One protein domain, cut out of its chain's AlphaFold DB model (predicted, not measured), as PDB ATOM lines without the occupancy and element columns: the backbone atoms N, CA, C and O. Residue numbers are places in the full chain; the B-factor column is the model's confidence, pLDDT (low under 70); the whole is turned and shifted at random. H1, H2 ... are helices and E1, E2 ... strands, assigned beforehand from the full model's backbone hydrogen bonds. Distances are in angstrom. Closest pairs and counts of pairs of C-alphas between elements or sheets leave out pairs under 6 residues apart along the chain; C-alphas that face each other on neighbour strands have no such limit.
ATOM      1  N   ASP A   3       6.774  38.230   1.418       92.31
ATOM      2  CA  ASP A   3       5.510  38.807   0.981       92.31
ATOM      3  C   ASP A   3       5.801  40.113   0.233       92.31
ATOM      4  O   ASP A   3       6.207  41.112   0.832       92.31
ATOM      5  N   TYR A   4       5.580  40.086  -1.081       89.31
ATOM      6  CA  TYR A   4       5.788  41.218  -1.981       89.31
ATOM      7  C   TYR A   4       4.754  42.341  -1.793       89.31
ATOM      8  O   TYR A   4       4.999  43.458  -2.239       89.31
ATOM      9  N   THR A   5       3.617  42.073  -1.137       92.25
ATOM     10  CA  THR A   5       2.549  43.064  -0.919       92.25
ATOM     11  C   THR A   5       2.791  43.905   0.331       92.25
ATOM     12  O   THR A   5       2.632  45.122   0.288       92.25
ATOM     13  N   THR A   6       3.220  43.288   1.441       91.25
ATOM     14  CA  THR A   6       3.505  44.013   2.695       91.25
ATOM     15  C   THR A   6       4.991  44.263   2.950       91.25
ATOM     16  O   THR A   6       5.337  44.961   3.901       91.25
ATOM     17  N   GLY A   7       5.883  43.689   2.138       92.50
ATOM     18  CA  GLY A   7       7.332  43.778   2.328       92.50
ATOM     19  C   GLY A   7       7.863  42.937   3.495       92.50
ATOM     20  O   GLY A   7       8.999  43.141   3.919       92.50
ATOM     21  N   PHE A   8       7.077  42.009   4.050       94.06
ATOM     22  CA  PHE A   8       7.497  41.194   5.194       94.06
ATOM     23  C   PHE A   8       8.257  39.931   4.763       94.06
ATOM     24  O   PHE A   8       7.820  39.169   3.905       94.06
ATOM     25  N   VAL A   9       9.391  39.662   5.409       95.19
ATOM     26  CA  VAL A   9      10.252  38.493   5.189       95.19
ATOM     27  C   VAL A   9      10.069  37.481   6.322       95.19
ATOM     28  O   VAL A   9      10.092  37.824   7.507       95.19
ATOM     29  N   HIS A  10       9.910  36.206   5.960       95.00
ATOM     30  CA  HIS A  10       9.723  35.084   6.884       95.00
ATOM     31  C   HIS A  10      11.051  34.661   7.525       95.00
ATOM     32  O   HIS A  10      11.706  33.708   7.090       95.00
ATOM     33  N   LEU A  11      11.447  35.374   8.580       92.69
ATOM     34  CA  LEU A  11      12.711  35.165   9.292       92.69
ATOM     35  C   LEU A  11      12.831  33.741   9.865       92.69
ATOM     36  O   LEU A  11      13.915  33.165   9.844       92.69
ATOM     37  N   THR A  12      11.727  33.122  10.306       93.56
ATOM     38  CA  THR A  12      11.736  31.714  10.761       93.56
ATOM     39  C   THR A  12      12.116  30.730   9.651       93.56
ATOM     40  O   THR A  12      12.808  29.753   9.934       93.56
ATOM     41  N   GLY A  13      11.714  30.974   8.400       94.25
ATOM     42  CA  GLY A  13      12.112  30.139   7.263       94.25
ATOM     43  C   GLY A  13      13.612  30.225   6.980       94.25
ATOM     44  O   GLY A  13      14.262  29.197   6.812       94.25
ATOM     45  N   ILE A  14      14.169  31.440   7.015       92.94
ATOM     46  CA  ILE A  14      15.613  31.686   6.862       92.94
ATOM     47  C   ILE A  14      16.397  31.010   7.999       92.94
ATOM     48  O   ILE A  14      17.359  30.289   7.749       92.94
ATOM     49  N   TRP A  15      15.948  31.170   9.247       92.06
ATOM     50  CA  TRP A  15      16.612  30.593  10.421       92.06
ATOM     51  C   TRP A  15      16.643  29.057  10.393       92.06
ATOM     52  O   TRP A  15      17.684  28.460  10.666       92.06
ATOM     53  N   LYS A  16      15.538  28.419   9.972       92.94
ATOM     54  CA  LYS A  16      15.484  26.966   9.740       92.94
ATOM     55  C   LYS A  16      16.413  26.510   8.613       92.94
ATOM     56  O   LYS A  16      17.020  25.453   8.738       92.94
ATOM     57  N   ALA A  17      16.530  27.276   7.527       93.19
ATOM     58  CA  ALA A  17      17.414  26.932   6.410       93.19
ATOM     59  C   ALA A  17      18.907  26.970   6.798       93.19
ATOM     60  O   ALA A  17      19.716  26.287   6.182       93.19
ATOM     61  N   LEU A  18      19.267  27.720   7.846       91.69
ATOM     62  CA  LEU A  18      20.601  27.708   8.464       91.69
ATOM     63  C   LEU A  18      20.822  26.524   9.433       91.69
ATOM     64  O   LEU A  18      21.821  26.509  10.146       91.69
ATOM     65  N   GLY A  19      19.888  25.570   9.517       91.81
ATOM     66  CA  GLY A  19      19.945  24.427  10.438       91.81
ATOM     67  C   GLY A  19      19.563  24.741  11.891       91.81
ATOM     68  O   GLY A  19      19.598  23.850  12.736       91.81
ATOM     69  N   ASN A  20      19.174  25.981  12.211       90.31
ATOM     70  CA  ASN A  20      18.863  26.387  13.585       90.31
ATOM     71  C   ASN A  20      17.414  26.060  13.987       90.31
ATOM     72  O   ASN A  20      16.493  26.050  13.164       90.31
ATOM     73  N   SER A  21      17.178  25.857  15.289       90.19
ATOM     74  CA  SER A  21      15.848  25.494  15.789       90.19
ATOM     75  C   SER A  21      14.852  26.667  15.762       90.19
ATOM     76  O   SER A  21      15.201  27.840  15.941       90.19
ATOM     77  N   LYS A  22      13.556  26.344  15.632       82.88
ATOM     78  CA  LYS A  22      12.451  27.316  15.772       82.88
ATOM     79  C   LYS A  22      12.344  27.889  17.195       82.88
ATOM     80  O   LYS A  22      11.760  28.956  17.362       82.88
ATOM     81  N   ALA A  23      12.907  27.232  18.214       84.19
ATOM     82  CA  ALA A  23      12.901  27.755  19.579       84.19
ATOM     83  C   ALA A  23      13.868  28.940  19.743       84.19
ATOM     84  O   ALA A  23      13.569  29.883  20.472       84.19
ATOM     85  N   ASP A  24      15.007  28.925  19.047       81.62
ATOM     86  CA  ASP A  24      16.069  29.910  19.274       81.62
ATOM     87  C   ASP A  24      15.739  31.274  18.675       81.62
ATOM     88  O   ASP A  24      15.945  32.287  19.340       81.62
ATOM     89  N   ILE A  25      15.100  31.318  17.500       82.19
ATOM     90  CA  ILE A  25      14.555  32.574  16.962       82.19
ATOM     91  C   ILE A  25      13.506  33.193  17.901       82.19
ATOM     92  O   ILE A  25      13.466  34.410  18.027       82.19
ATOM     93  N   VAL A  26      12.698  32.397  18.616       75.31
ATOM     94  CA  VAL A  26      11.732  32.941  19.590       75.31
ATOM     95  C   VAL A  26      12.461  33.565  20.781       75.31
ATOM     96  O   VAL A  26      12.235  34.738  21.067       75.31
ATOM     97  N   LYS A  27      13.388  32.830  21.417       76.31
ATOM     98  CA  LYS A  27      14.216  33.346  22.526       76.31
ATOM     99  C   LYS A  27      14.931  34.641  22.129       76.31
ATOM    100  O   LYS A  27      14.928  35.619  22.876       76.31
ATOM    101  N   LEU A  28      15.554  34.647  20.950       71.00
ATOM    102  CA  LEU A  28      16.437  35.724  20.520       71.00
ATOM    103  C   LEU A  28      15.638  36.954  20.061       71.00
ATOM    104  O   LEU A  28      15.967  38.065  20.483       71.00
ATOM    105  N   CYS A  29      14.528  36.771  19.331       70.31
ATOM    106  CA  CYS A  29      13.592  37.861  19.053       70.31
ATOM    107  C   CYS A  29      13.065  38.492  20.349       70.31
ATOM    108  O   CYS A  29      13.120  39.711  20.468       70.31
ATOM    109  N   SER A  30      12.645  37.699  21.340       67.31
ATOM    110  CA  SER A  30      12.185  38.229  22.634       67.31
ATOM    111  C   SER A  30      13.280  38.845  23.511       67.31
ATOM    112  O   SER A  30      12.961  39.573  24.443       67.31
ATOM    113  N   THR A  31      14.563  38.607  23.219       66.06
ATOM    114  CA  THR A  31      15.678  39.205  23.979       66.06
ATOM    115  C   THR A  31      16.181  40.516  23.366       66.06
ATOM    116  O   THR A  31      16.534  41.428  24.107       66.06
ATOM    117  N   ASN A  32      16.249  40.613  22.032       62.12
ATOM    118  CA  ASN A  32      16.909  41.737  21.344       62.12
ATOM    119  C   ASN A  32      15.986  42.522  20.401       62.12
ATOM    120  O   ASN A  32      16.226  43.698  20.167       62.12
ATOM    121  N   LEU A  33      14.949  41.888  19.846       64.38
ATOM    122  CA  LEU A  33      14.115  42.468  18.786       64.38
ATOM    123  C   LEU A  33      12.805  43.051  19.339       64.38
ATOM    124  O   LEU A  33      12.321  44.063  18.853       64.38
ATOM    125  N   GLU A  34      12.244  42.422  20.372       57.44
ATOM    126  CA  GLU A  34      10.971  42.801  21.002       57.44
ATOM    127  C   GLU A  34      11.063  44.143  21.748       57.44
ATOM    128  O   GLU A  34      10.095  44.890  21.746       57.44
ATOM    129  N   LEU A  35      12.240  44.496  22.283       50.59
ATOM    130  CA  LEU A  35      12.489  45.771  22.979       50.59
ATOM    131  C   LEU A  35      12.868  46.938  22.041       50.59
ATOM    132  O   LEU A  35      12.877  48.088  22.463       50.59
ATOM    133  N   GLU A  36      13.245  46.641  20.794       55.56
ATOM    134  CA  GLU A  36      13.729  47.631  19.814       55.56
ATOM    135  C   GLU A  36      12.711  47.866  18.682       55.56
ATOM    136  O   GLU A  36      12.731  48.911  18.039       55.56
ATOM    137  N   LEU A  37      11.790  46.915  18.468       61.88
ATOM    138  CA  LEU A  37      10.845  46.874  17.348       61.88
ATOM    139  C   LEU A  37       9.420  46.445  17.779       61.88
ATOM    140  O   LEU A  37       8.710  45.734  17.057       61.88
ATOM    141  N   GLU A  38       8.999  46.856  18.977       57.78
ATOM    142  CA  GLU A  38       7.663  46.575  19.518       57.78
ATOM    143  C   GLU A  38       6.564  47.081  18.554       57.78
ATOM    144  O   GLU A  38       6.591  48.218  18.087       57.78
ATOM    145  N   GLY A  39       5.633  46.199  18.170       68.06
ATOM    146  CA  GLY A  39       4.599  46.469  17.154       68.06
ATOM    147  C   GLY A  39       5.010  46.261  15.683       68.06
ATOM    148  O   GLY A  39       4.138  46.118  14.829       68.06
ATOM    149  N   VAL A  40       6.305  46.169  15.363       80.50
ATOM    150  CA  VAL A  40       6.801  46.037  13.972       80.50
ATOM    151  C   VAL A  40       6.947  44.570  13.527       80.50
ATOM    152  O   VAL A  40       6.912  44.257  12.337       80.50
ATOM    153  N   ILE A  41       7.094  43.641  14.475       87.81
ATOM    154  CA  ILE A  41       7.283  42.204  14.223       87.81
ATOM    155  C   ILE A  41       5.925  41.488  14.156       87.81
ATOM    156  O   ILE A  41       5.192  41.451  15.144       87.81
ATOM    157  N   LYS A  42       5.616  40.811  13.042       89.62
ATOM    158  CA  LYS A  42       4.395  39.995  12.905       89.62
ATOM    159  C   LYS A  42       4.675  38.543  13.319       89.62
ATOM    160  O   LYS A  42       5.596  37.907  12.808       89.62
ATOM    161  N   ARG A  43       3.882  37.988  14.244       90.94
ATOM    162  CA  ARG A  43       3.999  36.592  14.723       90.94
ATOM    163  C   ARG A  43       2.796  35.767  14.261       90.94
ATOM    164  O   ARG A  43       1.766  35.763  14.927       90.94
ATOM    165  N   ILE A  44       2.929  35.045  13.147       92.06
ATOM    166  CA  ILE A  44       1.852  34.199  12.607       92.06
ATOM    167  C   ILE A  44       1.788  32.878  13.388       92.06
ATOM    168  O   ILE A  44       2.782  32.149  13.499       92.06
ATOM    169  N   ARG A  45       0.604  32.581  13.934       92.00
ATOM    170  CA  ARG A  45       0.252  31.382  14.709       92.00
ATOM    171  C   ARG A  45      -1.010  30.769  14.086       92.00
ATOM    172  O   ARG A  45      -1.912  31.515  13.726       92.00
ATOM    173  N   GLY A  46      -1.076  29.442  13.980       91.12
ATOM    174  CA  GLY A  46      -2.165  28.759  13.266       91.12
ATOM    175  C   GLY A  46      -2.072  28.902  11.740       91.12
ATOM    176  O   GLY A  46      -1.102  29.452  11.214       91.12
ATOM    177  N   GLY A  47      -3.061  28.362  11.024       94.44
ATOM    178  CA  GLY A  47      -3.084  28.342   9.558       94.44
ATOM    179  C   GLY A  47      -1.953  27.515   8.927       94.44
ATOM    180  O   GLY A  47      -1.293  26.711   9.591       94.44
ATOM    181  N   TYR A  48      -1.724  27.715   7.627       93.19
ATOM    182  CA  TYR A  48      -0.812  26.901   6.814       93.19
ATOM    183  C   TYR A  48       0.623  26.854   7.374       93.19
ATOM    184  O   TYR A  48       1.294  27.876   7.522       93.19
ATOM    185  N   LEU A  49       1.130  25.650   7.664       91.50
ATOM    186  CA  LEU A  49       2.348  25.471   8.467       91.50
ATOM    187  C   LEU A  49       3.593  26.151   7.869       91.50
ATOM    188  O   LEU A  49       4.450  26.617   8.622       91.50
ATOM    189  N   LYS A  50       3.691  26.262   6.535       92.06
ATOM    190  CA  LYS A  50       4.858  26.864   5.860       92.06
ATOM    191  C   LYS A  50       4.978  28.381   6.074       92.06
ATOM    192  O   LYS A  50       6.089  28.893   5.966       92.06
ATOM    193  N   ILE A  51       3.887  29.087   6.404       93.56
ATOM    194  CA  ILE A  51       3.904  30.534   6.713       93.56
ATOM    195  C   ILE A  51       3.995  30.841   8.214       93.56
ATOM    196  O   ILE A  51       4.194  31.992   8.594       93.56
ATOM    197  N   GLN A  52       3.871  29.847   9.097       93.44
ATOM    198  CA  GLN A  52       3.899  30.092  10.541       93.44
ATOM    199  C   GLN A  52       5.271  30.579  11.032       93.44
ATOM    200  O   GLN A  52       6.321  30.133  10.559       93.44
ATOM    201  N   GLY A  53       5.274  31.430  12.062       92.75
ATOM    202  CA  GLY A  53       6.485  31.923  12.720       92.75
ATOM    203  C   GLY A  53       6.618  33.445  12.717       92.75
ATOM    204  O   GLY A  53       5.635  34.180  12.638       92.75
ATOM    205  N   THR A  54       7.857  33.907  12.854       92.06
ATOM    206  CA  THR A  54       8.220  35.323  12.921       92.06
ATOM    207  C   THR A  54       8.441  35.882  11.520       92.06
ATOM    208  O   THR A  54       9.265  35.365  10.758       92.06
ATOM    209  N   TRP A  55       7.739  36.969  11.219       93.31
ATOM    210  CA  TRP A  55       7.898  37.793  10.029       93.31
ATOM    211  C   TRP A  55       8.349  39.198  10.434       93.31
ATOM    212  O   TRP A  55       7.881  39.753  11.431       93.31
ATOM    213  N   VAL A  56       9.253  39.776   9.651       92.25
ATOM    214  CA  VAL A  56       9.869  41.088   9.906       92.25
ATOM    215  C   VAL A  56       9.873  41.935   8.630       92.25
ATOM    216  O   VAL A  56       9.845  41.345   7.551       92.25
ATOM    217  N   PRO A  57       9.932  43.277   8.693       92.75
ATOM    218  CA  PRO A  57      10.069  44.103   7.492       92.75
ATOM    219  C   PRO A  57      11.334  43.771   6.694       92.75
ATOM    220  O   PRO A  57      12.337  43.344   7.269       92.75
ATOM    221  N   TYR A  58      11.295  44.022   5.385       93.06
ATOM    222  CA  TYR A  58      12.371  43.733   4.435       93.06
ATOM    223  C   TYR A  58      13.760  44.185   4.912       93.06
ATOM    224  O   TYR A  58      14.655  43.349   5.024       93.06
ATOM    225  N   GLU A  59      13.927  45.461   5.278       91.00
ATOM    226  CA  GLU A  59      15.223  46.000   5.728       91.00
ATOM    227  C   GLU A  59      15.748  45.303   6.988       91.00
ATOM    228  O   GLU A  59      16.940  45.015   7.098       91.00
ATOM    229  N   LEU A  60      14.855  44.946   7.917       89.12
ATOM    230  CA  LEU A  60      15.225  44.205   9.118       89.12
ATOM    231  C   LEU A  60      15.645  42.770   8.784       89.12
ATOM    232  O   LEU A  60      16.645  42.271   9.299       89.12
ATOM    233  N   GLY A  61      14.888  42.113   7.901       91.81
ATOM    234  CA  GLY A  61      15.210  40.787   7.386       91.81
ATOM    235  C   GLY A  61      16.575  40.780   6.705       91.81
ATOM    236  O   GLY A  61      17.391  39.912   7.001       91.81
ATOM    237  N   ARG A  62      16.853  41.789   5.872       93.44
ATOM    238  CA  ARG A  62      18.129  41.980   5.178       93.44
ATOM    239  C   ARG A  62      19.269  42.233   6.166       93.44
ATOM    240  O   ARG A  62      20.281  41.546   6.089       93.44
ATOM    241  N   ALA A  63      19.113  43.148   7.126       91.00
ATOM    242  CA  ALA A  63      20.139  43.466   8.127       91.00
ATOM    243  C   ALA A  63      20.504  42.261   9.016       91.00
ATOM    244  O   ALA A  63      21.684  41.966   9.222       91.00
ATOM    245  N   LEU A  64      19.501  41.515   9.489       90.12
ATOM    246  CA  LEU A  64      19.704  40.278  10.251       90.12
ATOM    247  C   LEU A  64      20.318  39.166   9.386       90.12
ATOM    248  O   LEU A  64      21.176  38.414   9.858       90.12
ATOM    249  N   ALA A  65      19.930  39.074   8.111       93.06
ATOM    250  CA  ALA A  65      20.477  38.095   7.182       93.06
ATOM    251  C   ALA A  65      21.936  38.403   6.795       93.06
ATOM    252  O   ALA A  65      22.737  37.472   6.744       93.06
ATOM    253  N   LYS A  66      22.340  39.673   6.622       93.56
ATOM    254  CA  LYS A  66      23.755  40.054   6.401       93.56
ATOM    255  C   LYS A  66      24.674  39.480   7.485       93.56
ATOM    256  O   LYS A  66      25.746  38.969   7.176       93.56
ATOM    257  N   ARG A  67      24.236  39.504   8.748       91.25
ATOM    258  CA  ARG A  67      25.006  39.010   9.905       91.25
ATOM    259  C   ARG A  67      25.081  37.486  10.023       91.25
ATOM    260  O   ARG A  67      26.001  36.977  10.656       91.25
ATOM    261  N   THR A  68      24.119  36.752   9.464       91.25
ATOM    262  CA  THR A  68      23.889  35.332   9.810       91.25
ATOM    263  C   THR A  68      23.833  34.376   8.622       91.25
ATOM    264  O   THR A  68      24.095  33.187   8.778       91.25
ATOM    265  N   CYS A  69      23.527  34.869   7.423       93.75
ATOM    266  CA  CYS A  69      23.202  34.040   6.265       93.75
ATOM    267  C   CYS A  69      24.378  33.791   5.314       93.75
ATOM    268  O   CYS A  69      24.140  33.400   4.174       93.75
ATOM    269  N   TRP A  70      25.635  33.954   5.750       95.19
ATOM    270  CA  TRP A  70      26.807  33.685   4.901       95.19
ATOM    271  C   TRP A  70      26.766  32.324   4.174       95.19
ATOM    272  O   TRP A  70      27.071  32.308   2.976       95.19
ATOM    273  N   PRO A  71      26.337  31.200   4.796       95.50
ATOM    274  CA  PRO A  71      26.220  29.919   4.091       95.50
ATOM    275  C   PRO A  71      25.183  29.933   2.955       95.50
ATOM    276  O   PRO A  71      25.381  29.286   1.934       95.50
ATOM    277  N   LEU A  72      24.101  30.703   3.109       95.38
ATOM    278  CA  LEU A  72      22.960  30.760   2.182       95.38
ATOM    279  C   LEU A  72      22.967  31.992   1.266       95.38
ATOM    280  O   LEU A  72      22.027  32.185   0.498       95.38
ATOM    281  N   ARG A  73      23.993  32.846   1.351       95.75
ATOM    282  CA  ARG A  73      23.991  34.200   0.772       95.75
ATOM    283  C   ARG A  73      23.644  34.251  -0.719       95.75
ATOM    284  O   ARG A  73      22.902  35.129  -1.136       95.75
ATOM    285  N   HIS A  74      24.088  33.257  -1.489       96.88
ATOM    286  CA  HIS A  74      23.776  33.130  -2.918       96.88
ATOM    287  C   HIS A  74      22.316  32.737  -3.184       96.88
ATOM    288  O   HIS A  74      21.699  33.273  -4.095       96.88
ATOM    289  N   ALA A  75      21.715  31.878  -2.355       95.50
ATOM    290  CA  ALA A  75      20.284  31.565  -2.449       95.50
ATOM    291  C   ALA A  75      19.410  32.771  -2.050       95.50
ATOM    292  O   ALA A  75      18.336  32.988  -2.613       95.50
ATOM    293  N   MET A  76      19.891  33.591  -1.110       95.44
ATOM    294  CA  MET A  76      19.220  34.816  -0.662       95.44
ATOM    295  C   MET A  76      19.204  35.950  -1.704       95.44
ATOM    296  O   MET A  76      18.433  36.890  -1.524       95.44
ATOM    297  N   VAL A  77      19.946  35.848  -2.816       96.06
ATOM    298  CA  VAL A  77      19.838  36.780  -3.964       96.06
ATOM    299  C   VAL A  77      18.398  36.874  -4.482       96.06
ATOM    300  O   VAL A  77      17.930  37.958  -4.816       96.06
ATOM    301  N   SER A  78      17.662  35.756  -4.453       93.69
ATOM    302  CA  SER A  78      16.240  35.678  -4.827       93.69
ATOM    303  C   SER A  78      15.288  36.500  -3.941       93.69
ATOM    304  O   SER A  78      14.125  36.669  -4.297       93.69
ATOM    305  N   VAL A  79      15.762  36.989  -2.789       93.44
ATOM    306  CA  VAL A  79      14.984  37.792  -1.834       93.44
ATOM    307  C   VAL A  79      15.575  39.190  -1.668       93.44
ATOM    308  O   VAL A  79      14.820  40.150  -1.674       93.44
ATOM    309  N   PHE A  80      16.899  39.318  -1.522       95.50
ATOM    310  CA  PHE A  80      17.567  40.579  -1.169       95.50
ATOM    311  C   PHE A  80      18.356  41.244  -2.313       95.50
ATOM    312  O   PHE A  80      19.000  42.269  -2.088       95.50
ATOM    313  N   GLY A  81      18.314  40.685  -3.527       95.31
ATOM    314  CA  GLY A  81      18.992  41.230  -4.706       95.31
ATOM    315  C   GLY A  81      20.437  40.740  -4.909       95.31
ATOM    316  O   GLY A  81      20.996  40.047  -4.052       95.31
ATOM    317  N   PRO A  82      21.050  41.071  -6.063       97.19
ATOM    318  CA  PRO A  82      22.339  40.522  -6.497       97.19
ATOM    319  C   PRO A  82      23.526  40.955  -5.631       97.19
ATOM    320  O   PRO A  82      24.502  40.217  -5.547       97.19
ATOM    321  N   ASP A  83      23.438  42.105  -4.959       97.06
ATOM    322  CA  ASP A  83      24.529  42.656  -4.145       97.06
ATOM    323  C   ASP A  83      24.657  41.973  -2.773       97.06
ATOM    324  O   ASP A  83      25.713  42.034  -2.136       97.06
ATOM    325  N   PHE A  84      23.601  41.289  -2.313       96.50
ATOM    326  CA  PHE A  84      23.515  40.703  -0.973       96.50
ATOM    327  C   PHE A  84      24.688  39.765  -0.592       96.50
ATOM    328  O   PHE A  84      25.173  39.880   0.536       96.50
ATOM    329  N   PRO A  85      25.230  38.893  -1.475       96.88
ATOM    330  CA  PRO A  85      26.391  38.051  -1.165       96.88
ATOM    331  C   PRO A  85      27.658  38.815  -0.767       96.88
ATOM    332  O   PRO A  85      28.459  38.284   0.003       96.88
ATOM    333  N   SER A  86      27.836  40.037  -1.277       96.31
ATOM    334  CA  SER A  86      28.929  40.955  -0.920       96.31
ATOM    335  C   SER A  86      28.676  41.713   0.386       96.31
ATOM    336  O   SER A  86      29.625  42.164   1.021       96.31
ATOM    337  N   GLU A  87      27.416  41.843   0.808       95.00
ATOM    338  CA  GLU A  87      27.025  42.535   2.042       95.00
ATOM    339  C   GLU A  87      27.029  41.632   3.289       95.00
ATOM    340  O   GLU A  87      26.864  42.123   4.408       95.00
ATOM    341  N   CYS A  88      27.166  40.312   3.124       95.00
ATOM    342  CA  CYS A  88      27.191  39.375   4.244       95.00
ATOM    343  C   CYS A  88      28.521  39.419   5.017       95.00
ATOM    344  O   CYS A  88      29.601  39.372   4.431       95.00
ATOM    345  N   LEU A  89      28.442  39.388   6.352       94.12
ATOM    346  CA  LEU A  89      29.608  39.207   7.217       94.12
ATOM    347  C   LEU A  89      30.213  37.813   7.019       94.12
ATOM    348  O   LEU A  89      29.495  36.813   6.982       94.12
ATOM    349  N   GLN A  90      31.542  37.749   6.934       93.94
ATOM    350  CA  GLN A  90      32.268  36.487   6.800       93.94
ATOM    351  C   GLN A  90      32.423  35.779   8.161       93.94
ATOM    352  O   GLN A  90      32.549  36.457   9.187       93.94
ATOM    353  N   PRO A  91      32.478  34.433   8.199       93.00
ATOM    354  CA  PRO A  91      32.778  33.689   9.416       93.00
ATOM    355  C   PRO A  91      34.138  34.106   9.985       93.00
ATOM    356  O   PRO A  91      35.155  34.009   9.304       93.00
ATOM    357  N   GLY A  92      34.147  34.582  11.233       88.88
ATOM    358  CA  GLY A  92      35.335  35.133  11.897       88.88
ATOM    359  C   GLY A  92      35.332  36.659  12.048       88.88
ATOM    360  O   GLY A  92      36.085  37.173  12.871       88.88
ATOM    361  N   MET A  93      34.457  37.385  11.343       88.50
ATOM    362  CA  MET A  93      34.238  38.813  11.609       88.50
ATOM    363  C   MET A  93      33.428  39.021  12.903       88.50
ATOM    364  O   MET A  93      32.543  38.212  13.205       88.50
ATOM    365  N   PRO A  94      33.664  40.108  13.669       87.31
ATOM    366  CA  PRO A  94      32.795  40.478  14.786       87.31
ATOM    367  C   PRO A  94      31.357  40.710  14.297       87.31
ATOM    368  O   PRO A  94      31.134  41.109  13.155       87.31
ATOM    369  N   GLY A  95      30.371  40.405  15.143       82.81
ATOM    370  CA  GLY A  95      28.948  40.433  14.784       82.81
ATOM    371  C   GLY A  95      28.458  39.257  13.922       82.81
ATOM    372  O   GLY A  95      27.246  39.047  13.833       82.81
ATOM    373  N   TYR A  96      29.343  38.437  13.333       88.56
ATOM    374  CA  TYR A  96      28.924  37.236  12.599       88.56
ATOM    375  C   TYR A  96      28.139  36.267  13.500       88.56
ATOM    376  O   TYR A  96      28.461  36.077  14.673       88.56
ATOM    377  N   GLY A  97      27.076  35.670  12.957       83.44
ATOM    378  CA  GLY A  97      26.174  34.768  13.682       83.44
ATOM    379  C   GLY A  97      25.295  35.452  14.737       83.44
ATOM    380  O   GLY A  97      24.425  34.804  15.314       83.44
ATOM    381  N   THR A  98      25.469  36.754  14.981       81.56
ATOM    382  CA  THR A  98      24.741  37.484  16.023       81.56
ATOM    383  C   THR A  98      23.529  38.191  15.424       81.56
ATOM    384  O   THR A  98      23.670  39.082  14.593       81.56
ATOM    385  N   LEU A  99      22.318  37.837  15.863       74.88
ATOM    386  CA  LEU A  99      21.075  38.531  15.489       74.88
ATOM    387  C   LEU A  99      20.886  39.826  16.318       74.88
ATOM    388  O   LEU A  99      19.943  39.955  17.098       74.88
ATOM    389  N   SER A 100      21.804  40.782  16.155       74.00
ATOM    390  CA  SER A 100      21.709  42.148  16.696       74.00
ATOM    391  C   SER A 100      21.452  43.157  15.574       74.00
ATOM    392  O   SER A 100      21.929  42.973  14.457       74.00
ATOM    393  N   LEU A 101      20.717  44.233  15.871       69.75
ATOM    394  CA  LEU A 101      20.468  45.331  14.923       69.75
ATOM    395  C   LEU A 101      21.513  46.453  15.009       69.75
ATOM    396  O   LEU A 101      21.703  47.193  14.053       69.75
ATOM    397  N   ASN A 102      22.186  46.579  16.153       64.12
ATOM    398  CA  ASN A 102      23.113  47.669  16.439       64.12
ATOM    399  C   ASN A 102      24.535  47.324  15.968       64.12
ATOM    400  O   ASN A 102      25.214  46.521  16.608       64.12
ATOM    401  N   ASP A 103      25.021  47.993  14.919       56.75
ATOM    402  CA  ASP A 103      26.429  47.916  14.488       56.75
ATOM    403  C   ASP A 103      27.410  48.442  15.558       56.75
ATOM    404  O   ASP A 103      28.538  47.963  15.680       56.75
ATOM    405  N   ASP A 104      26.952  49.363  16.408       52.09
ATOM    406  CA  ASP A 104      27.709  49.947  17.522       52.09
ATOM    407  C   ASP A 104      28.121  48.965  18.638       52.09
ATOM    408  O   ASP A 104      29.122  49.211  19.319       52.09
ATOM    409  N   ASP A 105      27.359  47.889  18.877       52.53
ATOM    410  CA  ASP A 105      27.569  46.994  20.035       52.53
ATOM    411  C   ASP A 105      28.694  45.966  19.826       52.53
ATOM    412  O   ASP A 105      29.172  45.374  20.800       52.53
ATOM    413  N   ASP A 106      29.132  45.767  18.581       52.50
ATOM    414  CA  ASP A 106      30.304  44.955  18.236       52.50
ATOM    415  C   ASP A 106      31.589  45.807  18.127       52.50
ATOM    416  O   ASP A 106      32.692  45.280  18.270       52.50
ATOM    417  N   ALA A 107      31.459  47.130  17.950       54.84
ATOM    418  CA  ALA A 107      32.583  48.062  17.809       54.84
ATOM    419  C   ALA A 107      33.224  48.504  19.145       54.84
ATOM    420  O   ALA A 107      34.416  48.807  19.180       54.84
ATOM    421  N   ASP A 108      32.470  48.543  20.254       52.06
ATOM    422  CA  ASP A 108      33.034  48.770  21.597       52.06
ATOM    423  C   ASP A 108      32.329  47.929  22.684       52.06
ATOM    424  O   ASP A 108      31.241  48.295  23.148       52.06
ATOM    425  N   PRO A 109      32.960  46.858  23.213       54.69
ATOM    426  CA  PRO A 109      32.374  46.041  24.279       54.69
ATOM    427  C   PRO A 109      32.149  46.802  25.604       54.69
ATOM    428  O   PRO A 109      31.455  46.300  26.496       54.69
ATOM    429  N   LYS A 110      32.682  48.024  25.766       54.50
ATOM    430  CA  LYS A 110      32.379  48.899  26.912       54.50
ATOM    431  C   LYS A 110      30.988  49.540  26.788       54.50
ATOM    432  O   LYS A 110      30.324  49.686  27.819       54.50
ATOM    433  N   LYS A 111      30.496  49.843  25.573       54.62
ATOM    434  CA  LYS A 111      29.102  50.286  25.331       54.62
ATOM    435  C   LYS A 111      28.109  49.210  25.773       54.62
ATOM    436  O   LYS A 111      27.232  49.488  26.592       54.62
ATOM    437  N   LYS A 112      28.340  47.962  25.352       53.75
ATOM    438  CA  LYS A 112      27.542  46.774  25.704       53.75
ATOM    439  C   LYS A 112      27.415  46.580  27.223       53.75
ATOM    440  O   LYS A 112      26.327  46.324  27.742       53.75
ATOM    441  N   ARG A 113      28.508  46.800  27.974       56.84
ATOM    442  CA  ARG A 113      28.497  46.808  29.455       56.84
ATOM    443  C   ARG A 113      27.693  47.971  30.050       56.84
ATOM    444  O   ARG A 113      26.990  47.745  31.031       56.84
ATOM    445  N   LYS A 114      27.755  49.184  29.480       56.09
ATOM    446  CA  LYS A 114      26.926  50.327  29.919       56.09
ATOM    447  C   LYS A 114      25.432  50.079  29.688       56.09
ATOM    448  O   LYS A 114      24.671  50.191  30.645       56.09
ATOM    449  N   ARG A 115      25.028  49.665  28.477       56.50
ATOM    450  CA  ARG A 115      23.627  49.332  28.144       56.50
ATOM    451  C   ARG A 115      23.050  48.292  29.112       56.50
ATOM    452  O   ARG A 115      22.016  48.540  29.732       56.50
ATOM    453  N   LYS A 116      23.765  47.182  29.337       56.69
ATOM    454  CA  LYS A 116      23.324  46.120  30.260       56.69
ATOM    455  C   LYS A 116      23.267  46.570  31.728       56.69
ATOM    456  O   LYS A 116      22.370  46.152  32.457       56.69
TER     457      LYS A 116
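AT A GLANCE: This is residues 3 to 116 of the 440 residues of the protein "HTH APSES-type domain-containing protein" of Protomyces lactucae-debilis (UniProt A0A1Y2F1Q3). A small three-stranded sheet makes one end of the domain, with the helical hairpin H1 and H2 at its side; H3 is nearest the middle, and the short helices H4 and H5 are near H3. At the other end of the long axis, H6 and H7 form a corner far from the sheet, reached through a long link, residues 88 to 103. The printed part has 114 residues, with seven named helices and three named strands in the order E1 H1 H2 E2 E3 H3 H4 H5 H6 H7; the sheet runs E1 E3 E2, antiparallel, and the class is mostly helix. The whole is compact, with a radius of gyration of the C-alphas of 14.3 A and spans of 44 by 30 by 25 A.

IN THESE COORDINATES: E1, residues 8 to 10, begins at C-alpha 8 (7.497, 41.194, 5.194). H1 is residues 11 to 17, 9.9 A long, and H2 is residues 22 to 33, 15.5 A. E2 is residues 42 to 44, and E3 is residues 53 to 57, 13.7 A. H3, residues 58 to 68, begins at C-alpha 58 (12.371, 43.733, 4.435) and is 15.2 A long. H4 is residues 77 to 80, H5 residues 84 to 87 and H6 residues 104 to 107. H7, residues 109 to 116, 10.8 A, ends at C-alpha 116 (23.324, 46.120, 30.260).

HOW THE PARTS SIT: E1 and E3 are antiparallel at 145 degrees, with N 9 and O 56 within hydrogen-bond range at 2.8 A. E2 and E3, a hairpin, are antiparallel at 153 degrees, with N 55 and O 42 at 2.8 A. E1, H1 H2, E2 make a split strand-helix-strand unit, two strands running the same way with E3 between them, and its crossover is right-handed. H1 is on the sheet, at the sheet's level with a height of 1.5 A. H2 touches H1 with residues 22 to 25 alone, opposite ways at a steep tilt of 41 degrees; their closest C-alphas, of Thr 12 and Lys 22, are 6.7 A apart. H2 and H3 only graze the sheet. H3 is close to but not clearly touching H4, closest C-alphas Arg 62 and Phe 80, 6.5 A, and H5, Lys 66 and Glu 87, 6.0 A. H6 and H7 only just touch, only at the corner, with 3 pairs of C-alphas within 8 A, the closest Asp 105 and Lys 112, 5.7 A. H3 and H7 are apart. In H1 and H7 every O i to N i+4 pair is within hydrogen-bond range, in H2 7 of 8 and in H3 6 of 7; H4, H5 and H6 are too short for such a pair, and their O i to N i+3 pairs within range are 0 of 1, 1 of 1 and 1 of 1.

THE WHOLE: The two C-alphas farthest apart, of Tyr 48 and Lys 110, are 44.6 A apart. The printed part has no cut, and the link H5 to H6, 16 residues, is long. The mean pLDDT of the printed part is 83.2; residues 30 to 39 and 101 to 116 of the model are under 70.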